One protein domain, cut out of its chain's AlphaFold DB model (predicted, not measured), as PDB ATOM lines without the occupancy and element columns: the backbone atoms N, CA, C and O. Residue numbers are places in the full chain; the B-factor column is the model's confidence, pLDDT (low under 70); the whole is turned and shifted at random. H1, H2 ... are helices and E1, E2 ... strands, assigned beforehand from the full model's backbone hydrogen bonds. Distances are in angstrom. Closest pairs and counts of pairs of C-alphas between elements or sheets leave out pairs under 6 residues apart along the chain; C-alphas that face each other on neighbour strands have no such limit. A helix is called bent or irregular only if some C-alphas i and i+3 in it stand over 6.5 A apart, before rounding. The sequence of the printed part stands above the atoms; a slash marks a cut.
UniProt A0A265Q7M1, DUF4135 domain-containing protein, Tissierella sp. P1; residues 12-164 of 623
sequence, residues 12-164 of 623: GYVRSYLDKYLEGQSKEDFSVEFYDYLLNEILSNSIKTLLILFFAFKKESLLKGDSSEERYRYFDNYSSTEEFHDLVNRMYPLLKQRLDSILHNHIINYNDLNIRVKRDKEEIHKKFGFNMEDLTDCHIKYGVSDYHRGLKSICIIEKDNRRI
ATOM      1  N   GLY A  12      63.107  17.902 -87.932       95.94
ATOM      2  CA  GLY A  12      64.555  18.095 -87.953       95.94
ATOM      3  C   GLY A  12      65.046  18.731 -89.253       95.94
ATOM      4  O   GLY A  12      65.750  19.743 -89.212       95.94
ATOM      5  N   TYR A  13      64.632  18.210 -90.413       97.62
ATOM      6  CA  TYR A  13      64.963  18.798 -91.716       97.62
ATOM      7  C   TYR A  13      64.322  20.173 -91.884       97.62
ATOM      8  O   TYR A  13      65.004  21.131 -92.233       97.62
ATOM      9  N   VAL A  14      63.019  20.282 -91.611       96.81
ATOM     10  CA  VAL A  14      62.238  21.499 -91.879       96.81
ATOM     11  C   VAL A  14      62.771  22.691 -91.078       96.81
ATOM     12  O   VAL A  14      63.032  23.747 -91.655       96.81
ATOM     13  N   ARG A  15      62.991  22.523 -89.765       95.00
ATOM     14  CA  ARG A  15      63.522  23.596 -88.911       95.00
ATOM     15  C   ARG A  15      64.959  23.941 -89.250       95.00
ATOM     16  O   ARG A  15      65.264  25.112 -89.422       95.00
ATOM     17  N   SER A  16      65.828  22.938 -89.391       95.69
ATOM     18  CA  SER A  16      67.235  23.199 -89.714       95.69
ATOM     19  C   SER A  16      67.409  23.858 -91.083       95.69
ATOM     20  O   SER A  16      68.318  24.666 -91.241       95.69
ATOM     21  N   TYR A  17      66.539  23.563 -92.057       96.94
ATOM     22  CA  TYR A  17      66.539  24.248 -93.350       96.94
ATOM     23  C   TYR A  17      66.206  25.727 -93.180       96.94
ATOM     24  O   TYR A  17      66.967  26.578 -93.636       96.94
ATOM     25  N   LEU A  18      65.106  26.035 -92.485       95.00
ATOM     26  CA  LEU A  18      64.710  27.418 -92.232       95.00
ATOM     27  C   LEU A  18      65.773  28.166 -91.416       95.00
ATOM     28  O   LEU A  18      66.125  29.292 -91.744       95.00
ATOM     29  N   ASP A  19      66.324  27.530 -90.385       92.12
ATOM     30  CA  ASP A  19      67.329  28.134 -89.517       92.12
ATOM     31  C   ASP A  19      68.629  28.465 -90.254       92.12
ATOM     32  O   ASP A  19      69.187  29.530 -89.995       92.12
ATOM     33  N   LYS A  20      69.080  27.592 -91.167       92.31
ATOM     34  CA  LYS A  20      70.227  27.846 -92.052       92.31
ATOM     35  C   LYS A  20      69.921  28.937 -93.074       92.31
ATOM     36  O   LYS A  20      70.758  29.796 -93.317       92.31
ATOM     37  N   TYR A  21      68.728  28.923 -93.668       92.88
ATOM     38  CA  TYR A  21      68.327  29.943 -94.640       92.88
ATOM     39  C   TYR A  21      68.289  31.346 -94.012       92.88
ATOM     40  O   TYR A  21      68.687  32.327 -94.633       92.88
ATOM     41  N   LEU A  22      67.831  31.431 -92.761       90.88
ATOM     42  CA  LEU A  22      67.772  32.665 -91.978       90.88
ATOM     43  C   LEU A  22      69.083  32.994 -91.252       90.88
ATOM     44  O   LEU A  22      69.120  33.950 -90.478       90.88
ATOM     45  N   GLU A  23      70.154  32.221 -91.436       86.38
ATOM     46  CA  GLU A  23      71.431  32.497 -90.784       86.38
ATOM     47  C   GLU A  23      71.957  33.876 -91.223       86.38
ATOM     48  O   GLU A  23      72.106  34.165 -92.409       86.38
ATOM     49  N   GLY A  24      72.180  34.772 -90.255       68.44
ATOM     50  CA  GLY A  24      72.531  36.172 -90.519       68.44
ATOM     51  C   GLY A  24      71.342  37.124 -90.733       68.44
ATOM     52  O   GLY A  24      71.569  38.319 -90.919       68.44
ATOM     53  N   GLN A  25      70.096  36.643 -90.662       69.00
ATOM     54  CA  GLN A  25      68.874  37.459 -90.610       69.00
ATOM     55  C   GLN A  25      68.303  37.489 -89.179       69.00
ATOM     56  O   GLN A  25      68.419  36.516 -88.429       69.00
ATOM     57  N   SER A  26      67.689  38.605 -88.774       60.75
ATOM     58  CA  SER A  26      67.068  38.726 -87.449       60.75
ATOM     59  C   SER A  26      65.792  37.881 -87.380       60.75
ATOM     60  O   SER A  26      64.779  38.210 -87.992       60.75
ATOM     61  N   LYS A  27      65.830  36.778 -86.622       59.56
ATOM     62  CA  LYS A  27      64.661  35.904 -86.399       59.56
ATOM     63  C   LYS A  27      63.577  36.555 -85.529       59.56
ATOM     64  O   LYS A  27      62.469  36.034 -85.468       59.56
ATOM     65  N   GLU A  28      63.893  37.655 -84.848       59.34
ATOM     66  CA  GLU A  28      62.997  38.342 -83.907       59.34
ATOM     67  C   GLU A  28      61.915  39.190 -84.606       59.34
ATOM     68  O   GLU A  28      60.984  39.643 -83.948       59.34
ATOM     69  N   ASP A  29      61.982  39.337 -85.936       68.44
ATOM     70  CA  ASP A  29      61.070  40.186 -86.718       68.44
ATOM     71  C   ASP A  29      59.838  39.438 -87.283       68.44
ATOM     72  O   ASP A  29      58.938  40.045 -87.881       68.44
ATOM     73  N   PHE A  30      59.768  38.111 -87.123       83.56
ATOM     74  CA  PHE A  30      58.672  37.286 -87.647       83.56
ATOM     75  C   PHE A  30      57.606  36.993 -86.591       83.56
ATOM     76  O   PHE A  30      57.915  36.558 -85.481       83.56
ATOM     77  N   SER A  31      56.329  37.157 -86.959       85.06
ATOM     78  CA  SER A  31      55.221  36.634 -86.158       85.06
ATOM     79  C   SER A  31      55.291  35.105 -86.077       85.06
ATOM     80  O   SER A  31      55.819  34.431 -86.970       85.06
ATOM     81  N   VAL A  32      54.738  34.540 -85.001       86.25
ATOM     82  CA  VAL A  32      54.715  33.083 -84.781       86.25
ATOM     83  C   VAL A  32      53.980  32.386 -85.928       86.25
ATOM     84  O   VAL A  32      54.472  31.395 -86.465       86.25
ATOM     85  N   GLU A  33      52.849  32.947 -86.354       90.31
ATOM     86  CA  GLU A  33      52.040  32.462 -87.468       90.31
ATOM     87  C   GLU A  33      52.805  32.471 -88.796       90.31
ATOM     88  O   GLU A  33      52.661  31.539 -89.588       90.31
ATOM     89  N   PHE A  34      53.635  33.490 -89.047       92.81
ATOM     90  CA  PHE A  34      54.441  33.546 -90.265       92.81
ATOM     91  C   PHE A  34      55.579  32.521 -90.241       92.81
ATOM     92  O   PHE A  34      55.816  31.840 -91.238       92.81
ATOM     93  N   TYR A  35      56.245  32.345 -89.096       91.69
ATOM     94  CA  TYR A  35      57.268  31.310 -88.947       91.69
ATOM     95  C   TYR A  35      56.683  29.906 -89.182       91.69
ATOM     96  O   TYR A  35      57.243  29.119 -89.946       91.69
ATOM     97  N   ASP A  36      55.514  29.613 -88.604       91.75
ATOM     98  CA  ASP A  36      54.804  28.347 -88.827       91.75
ATOM     99  C   ASP A  36      54.367  28.160 -90.277       91.75
ATOM    100  O   ASP A  36      54.440  27.054 -90.821       91.75
ATOM    101  N   TYR A  37      53.942  29.241 -90.925       94.81
ATOM    102  CA  TYR A  37      53.637  29.241 -92.345       94.81
ATOM    103  C   TYR A  37      54.866  28.852 -93.189       94.81
ATOM    104  O   TYR A  37      54.762  27.939 -94.008       94.81
ATOM    105  N   LEU A  38      56.050  29.423 -92.928       95.44
ATOM    106  CA  LEU A  38      57.288  29.051 -93.633       95.44
ATOM    107  C   LEU A  38      57.689  27.584 -93.403       95.44
ATOM    108  O   LEU A  38      58.086  26.898 -94.347       95.44
ATOM    109  N   LEU A  39      57.556  27.071 -92.172       95.81
ATOM    110  CA  LEU A  39      57.803  25.651 -91.887       95.81
ATOM    111  C   LEU A  39      56.861  24.744 -92.696       95.81
ATOM    112  O   LEU A  39      57.288  23.717 -93.231       95.81
ATOM    113  N   ASN A  40      55.582  25.117 -92.801       95.19
ATOM    114  CA  ASN A  40      54.600  24.363 -93.577       95.19
ATOM    115  C   ASN A  40      54.896  24.404 -95.082       95.19
ATOM    116  O   ASN A  40      54.743  23.377 -95.744       95.19
ATOM    117  N   GLU A  41      55.384  25.528 -95.609       96.00
ATOM    118  CA  GLU A  41      55.815  25.632 -97.008       96.00
ATOM    119  C   GLU A  41      57.010  24.722 -97.310       96.00
ATOM    120  O   GLU A  41      56.988  23.962 -98.287       96.00
ATOM    121  N   ILE A  42      58.022  24.703 -96.435       97.38
ATOM    122  CA  ILE A  42      59.160  23.786 -96.577       97.38
ATOM    123  C   ILE A  42      58.677  22.335 -96.538       97.38
ATOM    124  O   ILE A  42      59.055  21.529 -97.396       97.38
ATOM    125  N   LEU A  43      57.818  21.986 -95.578       96.25
ATOM    126  CA  LEU A  43      57.285  20.633 -95.445       96.25
ATOM    127  C   LEU A  43      56.466  20.222 -96.676       96.25
ATOM    128  O   LEU A  43      56.724  19.167 -97.249       96.25
ATOM    129  N   SER A  44      55.524  21.054 -97.123       93.88
ATOM    130  CA  SER A  44      54.661  20.807 -98.290       93.88
ATOM    131  C   SER A  44      55.473  20.485 -99.546       93.88
ATOM    132  O   SER A  44      55.144  19.558-100.291       93.88
ATOM    133  N   ASN A  45      56.583  21.197 -99.754       95.81
ATOM    134  CA  ASN A  45      57.440  21.031-100.926       95.81
ATOM    135  C   ASN A  45      58.479  19.900-100.785       95.81
ATOM    136  O   ASN A  45      58.941  19.376-101.798       95.81
ATOM    137  N   SER A  46      58.828  19.480 -99.564       96.94
ATOM    138  CA  SER A  46      59.871  18.468 -99.314       96.94
ATOM    139  C   SER A  46      59.347  17.102 -98.855       96.94
ATOM    140  O   SER A  46      60.061  16.106 -98.992       96.94
ATOM    141  N   ILE A  47      58.102  17.001 -98.376       95.50
ATOM    142  CA  ILE A  47      57.565  15.800 -97.710       95.50
ATOM    143  C   ILE A  47      57.704  14.527 -98.551       95.50
ATOM    144  O   ILE A  47      58.108  13.487 -98.039       95.50
ATOM    145  N   LYS A  48      57.433  14.596 -99.861       95.06
ATOM    146  CA  LYS A  48      57.562  13.437-100.762       95.06
ATOM    147  C   LYS A  48      59.020  12.979-100.877       95.06
ATOM    148  O   LYS A  48      59.279  11.780-100.916       95.06
ATOM    149  N   THR A  49      59.966  13.918-100.908       96.56
ATOM    150  CA  THR A  49      61.409  13.636-100.950       96.56
ATOM    151  C   THR A  49      61.875  13.006 -99.645       96.56
ATOM    152  O   THR A  49      62.521  11.958 -99.668       96.56
ATOM    153  N   LEU A  50      61.482  13.595 -98.513       97.19
ATOM    154  CA  LEU A  50      61.828  13.101 -97.182       97.19
ATOM    155  C   LEU A  50      61.266  11.700 -96.938       97.19
ATOM    156  O   LEU A  50      61.989  10.846 -96.439       97.19
ATOM    157  N   LEU A  51      60.035  11.417 -97.376       96.50
ATOM    158  CA  LEU A  51      59.449  10.075 -97.309       96.50
ATOM    159  C   LEU A  51      60.229   9.047 -98.139       96.50
ATOM    160  O   LEU A  51      60.475   7.944 -97.660       96.50
ATOM    161  N   ILE A  52      60.650   9.385 -99.363       95.69
ATOM    162  CA  ILE A  52      61.451   8.463-100.188       95.69
ATOM    163  C   ILE A  52      62.794   8.155 -99.522       95.69
ATOM    164  O   ILE A  52      63.197   6.993 -99.475       95.69
ATOM    165  N   LEU A  53      63.473   9.175 -98.993       96.88
ATOM    166  CA  LEU A  53      64.735   8.990 -98.277       96.88
ATOM    167  C   LEU A  53      64.532   8.191 -96.989       96.88
ATOM    168  O   LEU A  53      65.296   7.268 -96.720       96.88
ATOM    169  N   PHE A  54      63.463   8.472 -96.244       97.25
ATOM    170  CA  PHE A  54      63.082   7.722 -95.056       97.25
ATOM    171  C   PHE A  54      62.911   6.227 -95.359       97.25
ATOM    172  O   PHE A  54      63.515   5.376 -94.704       97.25
ATOM    173  N   PHE A  55      62.151   5.894 -96.406       96.75
ATOM    174  CA  PHE A  55      61.948   4.505 -96.821       96.75
ATOM    175  C   PHE A  55      63.230   3.837 -97.323       96.75
ATOM    176  O   PHE A  55      63.422   2.647 -97.076       96.75
ATOM    177  N   ALA A  56      64.129   4.579 -97.977       96.38
ATOM    178  CA  ALA A  56      65.440   4.062 -98.364       96.38
ATOM    179  C   ALA A  56      66.299   3.725 -97.133       96.38
ATOM    180  O   ALA A  56      66.818   2.617 -97.042       96.38
ATOM    181  N   PHE A  57      66.374   4.622 -96.143       96.94
ATOM    182  CA  PHE A  57      67.105   4.377 -94.893       96.94
ATOM    183  C   PHE A  57      66.538   3.187 -94.116       96.94
ATOM    184  O   PHE A  57      67.305   2.373 -93.598       96.94
ATOM    185  N   LYS A  58      65.206   3.050 -94.068       95.50
ATOM    186  CA  LYS A  58      64.548   1.885 -93.465       95.50
ATOM    187  C   LYS A  58      64.929   0.593 -94.190       95.50
ATOM    188  O   LYS A  58      65.305  -0.379 -93.543       95.50
ATOM    189  N   LYS A  59      64.852   0.585 -95.524       96.62
ATOM    190  CA  LYS A  59      65.158  -0.591 -96.352       96.62
ATOM    191  C   LYS A  59      66.606  -1.060 -96.186       96.62
ATOM    192  O   LYS A  59      66.844  -2.259 -96.105       96.62
ATOM    193  N   GLU A  60      67.545  -0.124 -96.089       96.62
ATOM    194  CA  GLU A  60      68.974  -0.409 -95.904       96.62
ATOM    195  C   GLU A  60      69.362  -0.623 -94.425       96.62
ATOM    196  O   GLU A  60      70.542  -0.719 -94.102       96.62
ATOM    197  N   SER A  61      68.387  -0.712 -93.509       95.25
ATOM    198  CA  SER A  61      68.612  -0.919 -92.066       95.25
ATOM    199  C   SER A  61      69.525   0.135 -91.415       95.25
ATOM    200  O   SER A  61      70.289  -0.162 -90.500       95.25
ATOM    201  N   LEU A  62      69.443   1.387 -91.880       96.31
ATOM    202  CA  LEU A  62      70.255   2.510 -91.388       96.31
ATOM    203  C   LEU A  62      69.624   3.247 -90.194       96.31
ATOM    204  O   LEU A  62      70.269   4.106 -89.589       96.31
ATOM    205  N   LEU A  63      68.366   2.944 -89.863       96.44
ATOM    206  CA  LEU A  63      67.654   3.535 -88.729       96.44
ATOM    207  C   LEU A  63      68.098   2.892 -87.410       96.44
ATOM    208  O   LEU A  63      68.162   1.669 -87.316       96.44
ATOM    209  N   LYS A  64      68.358   3.701 -86.376       95.56
ATOM    210  CA  LYS A  64      68.781   3.221 -85.049       95.56
ATOM    211  C   LYS A  64      67.700   3.471 -84.004       95.56
ATOM    212  O   LYS A  64      67.127   4.553 -83.974       95.56
ATOM    213  N   GLY A  65      67.458   2.492 -83.141       95.25
ATOM    214  CA  GLY A  65      66.451   2.556 -82.082       95.25
ATOM    215  C   GLY A  65      65.779   1.204 -81.871       95.25
ATOM    216  O   GLY A  65      65.596   0.447 -82.829       95.25
ATOM    217  N   ASP A  66      65.404   0.915 -80.629       94.50
ATOM    218  CA  ASP A  66      64.793  -0.362 -80.258       94.50
ATOM    219  C   ASP A  66      63.289  -0.353 -80.590       94.50
ATOM    220  O   ASP A  66      62.725  -1.360 -81.022       94.50
ATOM    221  N   SER A  67      62.651   0.816 -80.493       96.81
ATOM    222  CA  SER A  67      61.248   1.052 -80.870       96.81
ATOM    223  C   SER A  67      61.076   1.741 -82.233       96.81
ATOM    224  O   SER A  67      61.993   2.376 -82.764       96.81
ATOM    225  N   SER A  68      59.872   1.635 -82.803       95.62
ATOM    226  CA  SER A  68      59.496   2.280 -84.070       95.62
ATOM    227  C   SER A  68      59.593   3.813 -83.983       95.62
ATOM    228  O   SER A  68      60.040   4.474 -84.922       95.62
ATOM    229  N   GLU A  69      59.262   4.388 -82.829       96.62
ATOM    230  CA  GLU A  69      59.376   5.814 -82.517       96.62
ATOM    231  C   GLU A  69      60.834   6.274 -82.401       96.62
ATOM    232  O   GLU A  69      61.179   7.366 -82.857       96.62
ATOM    233  N   GLU A  70      61.708   5.467 -81.795       97.31
ATOM    234  CA  GLU A  70      63.137   5.784 -81.688       97.31
ATOM    235  C   GLU A  70      63.821   5.751 -83.050       97.31
ATOM    236  O   GLU A  70      64.580   6.667 -83.364       97.31
ATOM    237  N   ARG A  71      63.492   4.763 -83.895       97.81
ATOM    238  CA  ARG A  71      63.999   4.682 -85.273       97.81
ATOM    239  C   ARG A  71      63.577   5.883 -86.111       97.81
ATOM    240  O   ARG A  71      64.395   6.431 -86.854       97.81
ATOM    241  N   TYR A  72      62.333   6.335 -85.961       97.44
ATOM    242  CA  TYR A  72      61.879   7.580 -86.574       97.44
ATOM    243  C   TYR A  72      62.642   8.797 -86.046       97.44
ATOM    244  O   TYR A  72      63.164   9.584 -86.835       97.44
ATOM    245  N   ARG A  73      62.743   8.940 -84.721       97.00
ATOM    246  CA  ARG A  73      63.436  10.065 -84.080       97.00
ATOM    247  C   ARG A  73      64.906  10.128 -84.481       97.00
ATOM    248  O   ARG A  73      65.433  11.219 -84.666       97.00
ATOM    249  N   TYR A  74      65.560   8.981 -84.650       97.75
ATOM    250  CA  TYR A  74      66.918   8.912 -85.175       97.75
ATOM    251  C   TYR A  74      67.015   9.524 -86.574       97.75
ATOM    252  O   TYR A  74      67.889  10.356 -86.805       97.75
ATOM    253  N   PHE A  75      66.110   9.155 -87.490       97.88
ATOM    254  CA  PHE A  75      66.083   9.752 -88.827       97.88
ATOM    255  C   PHE A  75      65.789  11.248 -88.775       97.88
ATOM    256  O   PHE A  75      66.476  12.019 -89.434       97.88
ATOM    257  N   ASP A  76      64.791  11.657 -87.993       97.38
ATOM    258  CA  ASP A  76      64.398  13.059 -87.860       97.38
ATOM    259  C   ASP A  76      65.573  13.911 -87.350       97.38
ATOM    260  O   ASP A  76      65.929  14.911 -87.969       97.38
ATOM    261  N   ASN A  77      66.288  13.440 -86.324       97.19
ATOM    262  CA  ASN A  77      67.506  14.085 -85.830       97.19
ATOM    263  C   ASN A  77      68.643  14.082 -86.865       97.19
ATOM    264  O   ASN A  77      69.324  15.085 -87.034       97.19
ATOM    265  N   TYR A  78      68.873  12.976 -87.579       97.88
ATOM    266  CA  TYR A  78      69.890  12.947 -88.637       97.88
ATOM    267  C   TYR A  78      69.545  13.915 -89.776       97.88
ATOM    268  O   TYR A  78      70.433  14.551 -90.343       97.88
ATOM    269  N   SER A  79      68.254  14.098 -90.061       97.56
ATOM    270  CA  SER A  79      67.778  14.992 -91.111       97.56
ATOM    271  C   SER A  79      68.074  16.475 -90.850       97.56
ATOM    272  O   SER A  79      68.047  17.273 -91.786       97.56
ATOM    273  N   SER A  80      68.435  16.843 -89.613       97.31
ATOM    274  CA  SER A  80      68.876  18.199 -89.272       97.31
ATOM    275  C   SER A  80      70.364  18.472 -89.532       97.31
ATOM    276  O   SER A  80      70.815  19.610 -89.402       97.31
ATOM    277  N   THR A  81      71.153  17.446 -89.865       97.81
ATOM    278  CA  THR A  81      72.614  17.556 -90.023       97.81
ATOM    279  C   THR A  81      73.017  18.165 -91.368       97.81
ATOM    280  O   THR A  81      72.300  18.056 -92.357       97.81
ATOM    281  N   GLU A  82      74.188  18.801 -91.443       96.31
ATOM    282  CA  GLU A  82      74.752  19.280 -92.718       96.31
ATOM    283  C   GLU A  82      74.922  18.149 -93.740       96.31
ATOM    284  O   GLU A  82      74.521  18.296 -94.890       96.31
ATOM    285  N   GLU A  83      75.370  16.978 -93.285       97.56
ATOM    286  CA  GLU A  83      75.543  15.789 -94.120       97.56
ATOM    287  C   GLU A  83      74.245  15.364 -94.830       97.56
ATOM    288  O   GLU A  83      74.249  15.071 -96.030       97.56
ATOM    289  N   PHE A  84      73.112  15.360 -94.118       97.88
ATOM    290  CA  PHE A  84      71.824  15.021 -94.725       97.88
ATOM    291  C   PHE A  84      71.357  16.091 -95.716       97.88
ATOM    292  O   PHE A  84      70.839  15.761 -96.784       97.88
ATOM    293  N   HIS A  85      71.563  17.371 -95.402       97.44
ATOM    294  CA  HIS A  85      71.258  18.461 -96.334       97.44
ATOM    295  C   HIS A  85      72.081  18.334 -97.620       97.44
ATOM    296  O   HIS A  85      71.524  18.432 -98.711       97.44
ATOM    297  N   ASP A  86      73.371  18.012 -97.521       97.25
ATOM    298  CA  ASP A  86      74.236  17.763 -98.678       97.25
ATOM    299  C   ASP A  86      73.813  16.533 -99.481       97.25
ATOM    300  O   ASP A  86      73.911  16.519-100.712       97.25
ATOM    301  N   LEU A  87      73.325  15.484 -98.817       96.44
ATOM    302  CA  LEU A  87      72.723  14.335 -99.489       96.44
ATOM    303  C   LEU A  87      71.494  14.754-100.307       96.44
ATOM    304  O   LEU A  87      71.420  14.435-101.496       96.44
ATOM    305  N   VAL A  88      70.557  15.487 -99.697       97.19
ATOM    306  CA  VAL A  88      69.344  15.975-100.369       97.19
ATOM    307  C   VAL A  88      69.710  16.880-101.543       97.19
ATOM    308  O   VAL A  88      69.216  16.658-102.646       97.19
ATOM    309  N   ASN A  89      70.626  17.829-101.347       95.88
ATOM    310  CA  ASN A  89      71.062  18.775-102.374       95.88
ATOM    311  C   ASN A  89      71.724  18.079-103.569       95.88
ATOM    312  O   ASN A  89      71.488  18.461-104.714       95.88
ATOM    313  N   ARG A  90      72.523  17.032-103.330       96.00
ATOM    314  CA  ARG A  90      73.134  16.243-104.412       96.00
ATOM    315  C   ARG A  90      72.117  15.386-105.157       96.00
ATOM    316  O   ARG A  90      72.228  15.234-106.369       96.00
ATOM    317  N   MET A  91      71.159  14.791-104.447       95.69
ATOM    318  CA  MET A  91      70.178  13.888-105.056       95.69
ATOM    319  C   MET A  91      69.020  14.622-105.735       95.69
ATOM    320  O   MET A  91      68.487  14.116-106.723       95.69
ATOM    321  N   TYR A  92      68.622  15.776-105.203       96.50
ATOM    322  CA  TYR A  92      67.443  16.548-105.599       96.50
ATOM    323  C   TYR A  92      67.777  18.049-105.662       96.50
ATOM    324  O   TYR A  92      67.200  18.842-104.915       96.50
ATOM    325  N   PRO A  93      68.708  18.470-106.536       94.75
ATOM    326  CA  PRO A  93      69.216  19.844-106.561       94.75
ATOM    327  C   PRO A  93      68.125  20.897-106.789       94.75
ATOM    328  O   PRO A  93      68.223  22.011-106.270       94.75
ATOM    329  N   LEU A  94      67.055  20.552-107.511       95.31
ATOM    330  CA  LEU A  94      65.953  21.480-107.766       95.31
ATOM    331  C   LEU A  94      65.075  21.715-106.533       95.31
ATOM    332  O   LEU A  94      64.412  22.743-106.470       95.31
ATOM    333  N   LEU A  95      65.082  20.812-105.541       96.62
ATOM    334  CA  LEU A  95      64.357  21.041-104.289       96.62
ATOM    335  C   LEU A  95      64.938  22.241-103.543       96.62
ATOM    336  O   LEU A  95      64.179  23.093-103.098       96.62
ATOM    337  N   LYS A  96      66.270  22.331-103.450       95.12
ATOM    338  CA  LYS A  96      66.942  23.463-102.807       95.12
ATOM    339  C   LYS A  96      66.602  24.773-103.510       95.12
ATOM    340  O   LYS A  96      66.132  25.705-102.873       95.12
ATOM    341  N   GLN A  97      66.774  24.813-104.834       93.62
ATOM    342  CA  GLN A  97      66.468  26.002-105.634       93.62
ATOM    343  C   GLN A  97      65.020  26.473-105.422       93.62
ATOM    344  O   GLN A  97      64.769  27.662-105.243       93.62
ATOM    345  N   ARG A  98      64.080  25.524-105.421       95.19
ATOM    346  CA  ARG A  98      62.659  25.772-105.190       95.19
ATOM    347  C   ARG A  98      62.400  26.340-103.792       95.19
ATOM    348  O   ARG A  98      61.781  27.388-103.668       95.19
ATOM    349  N   LEU A  99      62.899  25.674-102.748       97.06
ATOM    350  CA  LEU A  99      62.724  26.104-101.358       97.06
ATOM    351  C   LEU A  99      63.338  27.485-101.107       97.06
ATOM    352  O   LEU A  99      62.680  28.334-100.512       97.06
ATOM    353  N   ASP A 100      64.550  27.733-101.605       95.88
ATOM    354  CA  ASP A 100      65.227  29.023-101.449       95.88
ATOM    355  C   ASP A 100      64.425  30.162-102.099       95.88
ATOM    356  O   ASP A 100      64.307  31.238-101.512       95.88
ATOM    357  N   SER A 101      63.835  29.919-103.279       95.50
ATOM    358  CA  SER A 101      62.978  30.897-103.965       95.50
ATOM    359  C   SER A 101      61.656  31.126-103.234       95.50
ATOM    360  O   SER A 101      61.217  32.270-103.113       95.50
ATOM    361  N   ILE A 102      61.025  30.063-102.723       96.31
ATOM    362  CA  ILE A 102      59.770  30.162-101.967       96.31
ATOM    363  C   ILE A 102      59.979  30.990-100.696       96.31
ATOM    364  O   ILE A 102      59.231  31.934-100.436       96.31
ATOM    365  N   LEU A 103      61.030  30.679 -99.930       96.31
ATOM    366  CA  LEU A 103      61.370  31.408 -98.708       96.31
ATOM    367  C   LEU A 103      61.699  32.873 -99.006       96.31
ATOM    368  O   LEU A 103      61.181  33.758 -98.326       96.31
ATOM    369  N   HIS A 104      62.489  33.134-100.051       95.69
ATOM    370  CA  HIS A 104      62.829  34.490-100.478       95.69
ATOM    371  C   HIS A 104      61.574  35.334-100.738       95.69
ATOM    372  O   HIS A 104      61.400  36.405-100.152       95.69
ATOM    373  N   ASN A 105      60.674  34.819-101.576       96.50
ATOM    374  CA  ASN A 105      59.462  35.520-101.984       96.50
ATOM    375  C   ASN A 105      58.499  35.733-100.810       96.50
ATOM    376  O   ASN A 105      57.956  36.828-100.649       96.50
ATOM    377  N   HIS A 106      58.313  34.739 -99.938       96.56
ATOM    378  CA  HIS A 106      57.462  34.910 -98.760       96.56
ATOM    379  C   HIS A 106      58.017  35.932 -97.768       96.56
ATOM    380  O   HIS A 106      57.237  36.723 -97.239       96.56
ATOM    381  N   ILE A 107      59.334  35.974 -97.548       95.00
ATOM    382  CA  ILE A 107      59.959  36.981 -96.678       95.00
ATOM    383  C   ILE A 107      59.796  38.386 -97.271       95.00
ATOM    384  O   ILE A 107      59.437  39.311 -96.542       95.00
ATOM    385  N   ILE A 108      59.974  38.555 -98.588       95.19
ATOM    386  CA  ILE A 108      59.685  39.830 -99.268       95.19
ATOM    387  C   ILE A 108      58.223  40.234 -99.056       95.19
ATOM    388  O   ILE A 108      57.955  41.354 -98.624       95.19
ATOM    389  N   ASN A 109      57.279  39.322 -99.297       96.31
ATOM    390  CA  ASN A 109      55.850  39.609 -99.168       96.31
ATOM    391  C   ASN A 109      55.441  39.945 -97.726       96.31
ATOM    392  O   ASN A 109      54.596  40.818 -97.514       96.31
ATOM    393  N   TYR A 110      56.050  39.294 -96.734       94.50
ATOM    394  CA  TYR A 110      55.844  39.602 -95.320       94.50
ATOM    395  C   TYR A 110      56.402  40.979 -94.944       94.50
ATOM    396  O   TYR A 110      55.718  41.761 -94.282       94.50
ATOM    397  N   ASN A 111      57.604  41.319 -95.416       93.25
ATOM    398  CA  ASN A 111      58.200  42.637 -95.195       93.25
ATOM    399  C   ASN A 111      57.363  43.749 -95.837       93.25
ATOM    400  O   ASN A 111      57.096  44.771 -95.203       93.25
ATOM    401  N   ASP A 112      56.875  43.520 -97.057       95.75
ATOM    402  CA  ASP A 112      55.940  44.411 -97.736       95.75
ATOM    403  C   ASP A 112      54.663  44.613 -96.914       95.75
ATOM    404  O   ASP A 112      54.243  45.754 -96.707       95.75
ATOM    405  N   LEU A 113      54.056  43.533 -96.410       95.62
ATOM    406  CA  LEU A 113      52.865  43.611 -95.564       95.62
ATOM    407  C   LEU A 113      53.135  44.413 -94.282       95.62
ATOM    408  O   LEU A 113      52.353  45.300 -93.949       95.62
ATOM    409  N   ASN A 114      54.257  44.163 -93.607       92.69
ATOM    410  CA  ASN A 114      54.669  44.885 -92.401       92.69
ATOM    411  C   ASN A 114      54.804  46.394 -92.632       92.69
ATOM    412  O   ASN A 114      54.278  47.201 -91.861       92.69
ATOM    413  N   ILE A 115      55.491  46.785 -93.709       94.00
ATOM    414  CA  ILE A 115      55.665  48.194 -94.078       94.00
ATOM    415  C   ILE A 115      54.304  48.835 -94.373       94.00
ATOM    416  O   ILE A 115      54.026  49.945 -93.914       94.00
ATOM    417  N   ARG A 116      53.439  48.133 -95.114       95.69
ATOM    418  CA  ARG A 116      52.112  48.628 -95.511       95.69
ATOM    419  C   ARG A 116      51.176  48.771 -94.310       95.69
ATOM    420  O   ARG A 116      50.498  49.787 -94.214       95.69
ATOM    421  N   VAL A 117      51.197  47.840 -93.352       94.44
ATOM    422  CA  VAL A 117      50.443  47.969 -92.089       94.44
ATOM    423  C   VAL A 117      50.876  49.199 -91.306       94.44
ATOM    424  O   VAL A 117      50.033  50.019 -90.947       94.44
ATOM    425  N   LYS A 118      52.186  49.377 -91.097       93.50
ATOM    426  CA  LYS A 118      52.719  50.528 -90.349       93.50
ATOM    427  C   LYS A 118      52.359  51.854 -91.011       93.50
ATOM    428  O   LYS A 118      52.069  52.824 -90.312       93.50
ATOM    429  N   ARG A 119      52.358  51.886 -92.346       95.56
ATOM    430  CA  ARG A 119      51.990  53.065 -93.134       95.56
ATOM    431  C   ARG A 119      50.497  53.381 -93.081       95.56
ATOM    432  O   ARG A 119      50.139  54.549 -92.986       95.56
ATOM    433  N   ASP A 120      49.642  52.366 -93.160       96.69
ATOM    434  CA  ASP A 120      48.218  52.564 -93.445       96.69
ATOM    435  C   ASP A 120      47.318  52.479 -92.200       96.69
ATOM    436  O   ASP A 120      46.119  52.736 -92.303       96.69
ATOM    437  N   LYS A 121      47.861  52.137 -91.022       95.31
ATOM    438  CA  LYS A 121      47.096  51.874 -89.785       95.31
ATOM    439  C   LYS A 121      46.048  52.935 -89.426       95.31
ATOM    440  O   LYS A 121      44.942  52.580 -89.025       95.31
ATOM    441  N   GLU A 122      46.347  54.223 -89.608       96.25
ATOM    442  CA  GLU A 122      45.408  55.313 -89.297       96.25
ATOM    443  C   GLU A 122      44.224  55.346 -90.274       96.25
ATOM    444  O   GLU A 122      43.070  55.506 -89.867       96.25
ATOM    445  N   GLU A 123      44.491  55.154 -91.568       97.38
ATOM    446  CA  GLU A 123      43.456  55.080 -92.600       97.38
ATOM    447  C   GLU A 123      42.609  53.812 -92.436       97.38
ATOM    448  O   GLU A 123      41.386  53.878 -92.555       97.38
ATOM    449  N   ILE A 124      43.236  52.684 -92.089       96.69
ATOM    450  CA  ILE A 124      42.556  51.421 -91.779       96.69
ATOM    451  C   ILE A 124      41.634  51.592 -90.569       96.69
ATOM    452  O   ILE A 124      40.462  51.211 -90.636       96.69
ATOM    453  N   HIS A 125      42.116  52.218 -89.491       95.19
ATOM    454  CA  HIS A 125      41.289  52.509 -88.325       95.19
ATOM    455  C   HIS A 125      40.101  53.396 -88.697       95.19
ATOM    456  O   HIS A 125      38.956  53.067 -88.394       95.19
ATOM    457  N   LYS A 126      40.350  54.496 -89.412       96.44
ATOM    458  CA  LYS A 126      39.297  55.430 -89.821       96.44
ATOM    459  C   LYS A 126      38.249  54.776 -90.726       96.44
ATOM    460  O   LYS A 126      37.071  55.112 -90.624       96.44
ATOM    461  N   LYS A 127      38.672  53.890 -91.631       96.00
ATOM    462  CA  LYS A 127      37.812  53.294 -92.659       96.00
ATOM    463  C   LYS A 127      37.045  52.070 -92.157       96.00
ATOM    464  O   LYS A 127      35.854  51.963 -92.427       96.00
ATOM    465  N   PHE A 128      37.713  51.175 -91.431       95.25
ATOM    466  CA  PHE A 128      37.172  49.872 -91.021       95.25
ATOM    467  C   PHE A 128      36.942  49.757 -89.509       95.25
ATOM    468  O   PHE A 128      36.426  48.749 -89.029       95.25
ATOM    469  N   GLY A 129      37.366  50.749 -88.723       93.50
ATOM    470  CA  GLY A 129      37.393  50.643 -87.265       93.50
ATOM    471  C   GLY A 129      38.358  49.562 -86.771       93.50
ATOM    472  O   GLY A 129      38.160  49.034 -85.678       93.50
ATOM    473  N   PHE A 130      39.356  49.175 -87.567       93.94
ATOM    474  CA  PHE A 130      40.295  48.106 -87.231       93.94
ATOM    475  C   PHE A 130      41.606  48.695 -86.692       93.94
ATOM    476  O   PHE A 130      42.242  49.496 -87.368       93.94
ATOM    477  N   ASN A 131      41.990  48.321 -85.467       90.62
ATOM    478  CA  ASN A 131      43.153  48.873 -84.766       90.62
ATOM    479  C   ASN A 131      44.311  47.878 -84.737       90.62
ATOM    480  O   ASN A 131      44.297  46.942 -83.940       90.62
ATOM    481  N   MET A 132      45.355  48.122 -85.523       86.50
ATOM    482  CA  MET A 132      46.605  47.364 -85.438       86.50
ATOM    483  C   MET A 132      47.810  48.302 -85.461       86.50
ATOM    484  O   MET A 132      47.877  49.201 -86.295       86.50
ATOM    485  N   GLU A 133      48.736  48.095 -84.524       83.62
ATOM    486  CA  GLU A 133      50.009  48.822 -84.466       83.62
ATOM    487  C   GLU A 133      51.111  48.037 -85.186       83.62
ATOM    488  O   GLU A 133      51.875  48.610 -85.965       83.62
ATOM    489  N   ASP A 134      51.145  46.720 -84.969       83.81
ATOM    490  CA  ASP A 134      52.077  45.786 -85.595       83.81
ATOM    491  C   ASP A 134      51.362  44.466 -85.961       83.81
ATOM    492  O   ASP A 134      50.315  44.129 -85.395       83.81
ATOM    493  N   LEU A 135      51.909  43.718 -86.927       83.81
ATOM    494  CA  LEU A 135      51.380  42.407 -87.319       83.81
ATOM    495  C   LEU A 135      51.466  41.385 -86.184       83.81
ATOM    496  O   LEU A 135      50.638  40.482 -86.125       83.81
ATOM    497  N   THR A 136      52.442  41.530 -85.289       82.44
ATOM    498  CA  THR A 136      52.629  40.652 -84.123       82.44
ATOM    499  C   THR A 136      51.463  40.694 -83.131       82.44
ATOM    500  O   THR A 136      51.275  39.739 -82.380       82.44
ATOM    501  N   ASP A 137      50.633  41.742 -83.169       84.62
ATOM    502  CA  ASP A 137      49.409  41.852 -82.366       84.62
ATOM    503  C   ASP A 137      48.193  41.156 -83.003       84.62
ATOM    504  O   ASP A 137      47.094  41.196 -82.441       84.62
ATOM    505  N   CYS A 138      48.343  40.610 -84.210       91.06
ATOM    506  CA  CYS A 138      47.243  40.104 -85.018       91.06
ATOM    507  C   CYS A 138      47.402  38.609 -85.293       91.06
ATOM    508  O   CYS A 138      48.500  38.113 -85.530       91.06
ATOM    509  N   HIS A 139      46.278  37.904 -85.382       93.44
ATOM    510  CA  HIS A 139      46.251  36.575 -85.976       93.44
ATOM    511  C   HIS A 139      46.131  36.712 -87.489       93.44
ATOM    512  O   HIS A 139      45.222  37.375 -87.991       93.44
ATOM    513  N   ILE A 140      47.052  36.097 -88.228       94.69
ATOM    514  CA  ILE A 140      47.119  36.254 -89.682       94.69
ATOM    515  C   ILE A 140      47.051  34.892 -90.348       94.69
ATOM    516  O   ILE A 140      47.840  33.992 -90.063       94.69
ATOM    517  N   LYS A 141      46.113  34.758 -91.285       95.69
ATOM    518  CA  LYS A 141      46.047  33.616 -92.189       95.69
ATOM    519  C   LYS A 141      46.697  33.996 -93.516       95.69
ATOM    520  O   LYS A 141      46.151  34.810 -94.262       95.69
ATOM    521  N   TYR A 142      47.853  33.397 -93.784       94.75
ATOM    522  CA  TYR A 142      48.613  33.530 -95.029       94.75
ATOM    523  C   TYR A 142      48.184  32.476 -96.061       94.75
ATOM    524  O   TYR A 142      47.606  31.453 -95.691       94.75
ATOM    525  N   GLY A 143      48.480  32.719 -97.342       91.00
ATOM    526  CA  GLY A 143      48.286  31.730 -98.412       91.00
ATOM    527  C   GLY A 143      46.825  31.321 -98.620       91.00
ATOM    528  O   GLY A 143      46.537  30.144 -98.810       91.00
ATOM    529  N   VAL A 144      45.878  32.263 -98.500       91.69
ATOM    530  CA  VAL A 144      44.432  31.961 -98.593       91.69
ATOM    531  C   VAL A 144      43.877  32.007-100.018       91.69
ATOM    532  O   VAL A 144      42.714  31.672-100.217       91.69
ATOM    533  N   SER A 145      44.698  32.419-100.983       91.56
ATOM    534  CA  SER A 145      44.409  32.415-102.420       91.56
ATOM    535  C   SER A 145      45.584  31.828-103.200       91.56
ATOM    536  O   SER A 145      46.689  31.723-102.659       91.56
ATOM    537  N   ASP A 146      45.361  31.547-104.484       91.88
ATOM    538  CA  ASP A 146      46.423  31.211-105.434       91.88
ATOM    539  C   ASP A 146      47.581  32.225-105.382       91.88
ATOM    540  O   ASP A 146      47.394  33.423-105.128       91.88
ATOM    541  N   TYR A 147      48.791  31.710-105.603       95.12
ATOM    542  CA  TYR A 147      50.026  32.482-105.647       95.12
ATOM    543  C   TYR A 147      50.255  33.067-107.036       95.12
ATOM    544  O   TYR A 147      50.166  32.353-108.036       95.12
ATOM    545  N   HIS A 148      50.580  34.357-107.088       94.06
ATOM    546  CA  HIS A 148      50.918  35.049-108.328       94.06
ATOM    547  C   HIS A 148      52.074  36.031-108.117       94.06
ATOM    548  O   HIS A 148      52.183  36.645-107.055       94.06
ATOM    549  N   ARG A 149      52.845  36.309-109.177       94.19
ATOM    550  CA  ARG A 149      53.786  37.447-109.260       94.19
ATOM    551  C   ARG A 149      54.726  37.551-108.047       94.19
ATOM    552  O   ARG A 149      54.772  38.593-107.380       94.19
ATOM    553  N   GLY A 150      55.456  36.475-107.774       95.62
ATOM    554  CA  GLY A 150      56.369  36.334-106.644       95.62
ATOM    555  C   GLY A 150      55.674  35.814-105.390       95.62
ATOM    556  O   GLY A 150      55.889  36.358-104.309       95.62
ATOM    557  N   LEU A 151      54.813  34.802-105.516       96.50
ATOM    558  CA  LEU A 151      54.074  34.172-104.418       96.50
ATOM    559  C   LEU A 151      53.214  35.126-103.580       96.50
ATOM    560  O   LEU A 151      53.010  34.921-102.377       96.50
ATOM    561  N   LYS A 152      52.706  36.192-104.203       96.81
ATOM    562  CA  LYS A 152      51.752  37.093-103.560       96.81
ATOM    563  C   LYS A 152      50.412  36.379-103.443       96.81
ATOM    564  O   LYS A 152      49.930  35.796-104.407       96.81
ATOM    565  N   SER A 153      49.816  36.456-102.259       96.06
ATOM    566  CA  SER A 153      48.522  35.858-101.931       96.06
ATOM    567  C   SER A 153      47.776  36.765-100.956       96.06
ATOM    568  O   SER A 153      48.371  37.638-100.309       96.06
ATOM    569  N   ILE A 154      46.463  36.588-100.873       96.69
ATOM    570  CA  ILE A 154      45.609  37.310 -99.935       96.69
ATOM    571  C   ILE A 154      45.992  36.934 -98.491       96.69
ATOM    572  O   ILE A 154      46.355  35.792 -98.199       96.69
ATOM    573  N   CYS A 155      45.906  37.899 -97.572       97.12
ATOM    574  CA  CYS A 155      46.032  37.658 -96.133       97.12
ATOM    575  C   CYS A 155      44.738  38.058 -95.416       97.12
ATOM    576  O   CYS A 155      44.190  39.133 -95.669       97.12
ATOM    577  N   ILE A 156      44.270  37.209 -94.501       97.12
ATOM    578  CA  ILE A 156      43.175  37.541 -93.578       97.12
ATOM    579  C   ILE A 156      43.813  37.937 -92.254       97.12
ATOM    580  O   ILE A 156      44.520  37.123 -91.662       97.12
ATOM    581  N   ILE A 157      43.577  39.168 -91.807       96.50
ATOM    582  CA  ILE A 157      44.127  39.700 -90.558       96.50
ATOM    583  C   ILE A 157      42.991  39.840 -89.556       96.50
ATOM    584  O   ILE A 157      41.982  40.485 -89.845       96.50
ATOM    585  N   GLU A 158      43.159  39.237 -88.386       95.69
ATOM    586  CA  GLU A 158      42.176  39.201 -87.315       95.69
ATOM    587  C   GLU A 158      42.752  39.769 -86.016       95.69
ATOM    588  O   GLU A 158      43.860  39.425 -85.604       95.69
ATOM    589  N   LYS A 159      41.975  40.633 -85.359       93.69
ATOM    590  CA  LYS A 159      42.270  41.168 -84.026       93.69
ATOM    591  C   LYS A 159      40.976  41.593 -83.341       93.69
ATOM    592  O   LYS A 159      40.100  42.167 -83.985       93.69
ATOM    593  N   ASP A 160      40.847  41.301 -82.048       90.19
ATOM    594  CA  ASP A 160      39.678  41.657 -81.226       90.19
ATOM    595  C   ASP A 160      38.327  41.256 -81.867       90.19
ATOM    596  O   ASP A 160      37.362  42.025 -81.860       90.19
ATOM    597  N   ASN A 161      38.262  40.053 -82.458       87.38
ATOM    598  CA  ASN A 161      37.113  39.521 -83.215       87.38
ATOM    599  C   ASN A 161      36.681  40.367 -84.429       87.38
ATOM    600  O   ASN A 161      35.561  40.227 -84.925       87.38
ATOM    601  N   ARG A 162      37.539  41.262 -84.918       92.44
ATOM    602  CA  ARG A 162      37.363  41.966 -86.190       92.44
ATOM    603  C   ARG A 162      38.321  41.390 -87.211       92.44
ATOM    604  O   ARG A 162      39.389  40.903 -86.853       92.44
ATOM    605  N   ARG A 163      37.946  41.471 -88.485       96.00
ATOM    606  CA  ARG A 163      38.752  40.967 -89.594       96.00
ATOM    607  C   ARG A 163      38.842  41.994 -90.706       96.00
ATOM    608  O   ARG A 163      37.864  42.682 -90.996       96.00
ATOM    609  N   ILE A 164      40.001  42.045 -91.345       97.25
ATOM    610  CA  ILE A 164      40.227  42.769 -92.594       97.25
ATOM    611  C   ILE A 164      40.969  41.866 -93.579       97.25
ATOM    612  O   ILE A 164      41.680  40.936 -93.191       97.25
TER     613      ILE A 164
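What this domain is: This is residues 12 to 164 of the 623 residues of the protein "DUF4135 domain-containing protein" of Tissierella sp. P1 (UniProt A0A265Q7M1). This is a long, loose, mostly helical body in which arm H2a, nearest to the mean of the C-alphas, runs side by side with the first part of the long helix H5, while H1 crosses H2a. Arm H2b, H3 and H4 gather loosely at one end; H5 runs on to the other end, and a small three-stranded sheet lies in that half. The printed part has 153 residues with five named helices followed by three named strands, H1 H2 H3 H4 H5 E1 E2 E3; the sheet, in order E1 E2 E3, is antiparallel. The radius of gyration of the C-alphas is 19.1 A, and the spans are 64 by 32 by 29 A, only just a rod.

Where its parts are: H1, residues 12 to 21, begins at C-alpha 12 (64.555, 18.095, -87.953) and measures 14.1 A. H2, residues 32 to 59, was assigned by its hydrogen bonds as one helix but is bent, with C-alphas 45 and 48 7.6 A apart; its arms are H2a, residues 32 to 45, 20.3 A, and H2b, residues 48 to 59, 16.6 A, at a steep tilt of 64 degrees. H3, residues 68 to 79, measures 16.7 A, and H4, residues 82 to 91, 14.2 A. H5, residues 93 to 128, measures 46.6 A from C-alpha 93 (69.216, 19.844, -106.561); it is irregular, with C-alphas 119 and 122 7.9 A apart, and has a kink of 69 degrees near residue 122. E1 is residues 139 to 141, 6.9 A; E2 is 155 to 159, 13.2 A; E3 is 162 to 164, 7.1 A, ending at C-alpha 164 (40.227, 42.769, -92.594).

How they stand to each other: H1 touches residues 38 to 43 of H2a, closest at the C-alphas of Val 14 and Ile 42, 6.1 A, with a steep tilt of 69 degrees, only just short of about perpendicular. H1 and H3 touch only at their ends, closest at the C-alphas of Tyr 13 and Ser 79, 4.8 A. H2a touches residues 95 to 106 of H5, closest at the C-alphas of Ile 42 and Leu 99, 6.4 A, at a shallow tilt of 31 degrees, opposite ways. H2b and H4 are near each other, and H2b is apart from H5. H2a only grazes the sheet with residues 32 to 37, and H5 with residues 113 to 128. The strands form a meander, each the antiparallel neighbour of the one before, with hairpins E1 and E2, and E2 and E3; N 139 and O 158 are 2.9 A apart and N 159 and O 162 3.0 A, within hydrogen-bond range. In H1, H2a, H2b, H3 and H4 every O i to N i+4 pair is within hydrogen-bond range; in H5, 30 of 32 are.

The domain as a whole: The C-alphas of Ser 61 and Lys 126, the two farthest apart, are 63.6 A apart. The printed part has no cut, and the link from E1 to E2 is long, 13 residues. The mean pLDDT of the printed part is 93.5, with residues 24 to 29 under 70.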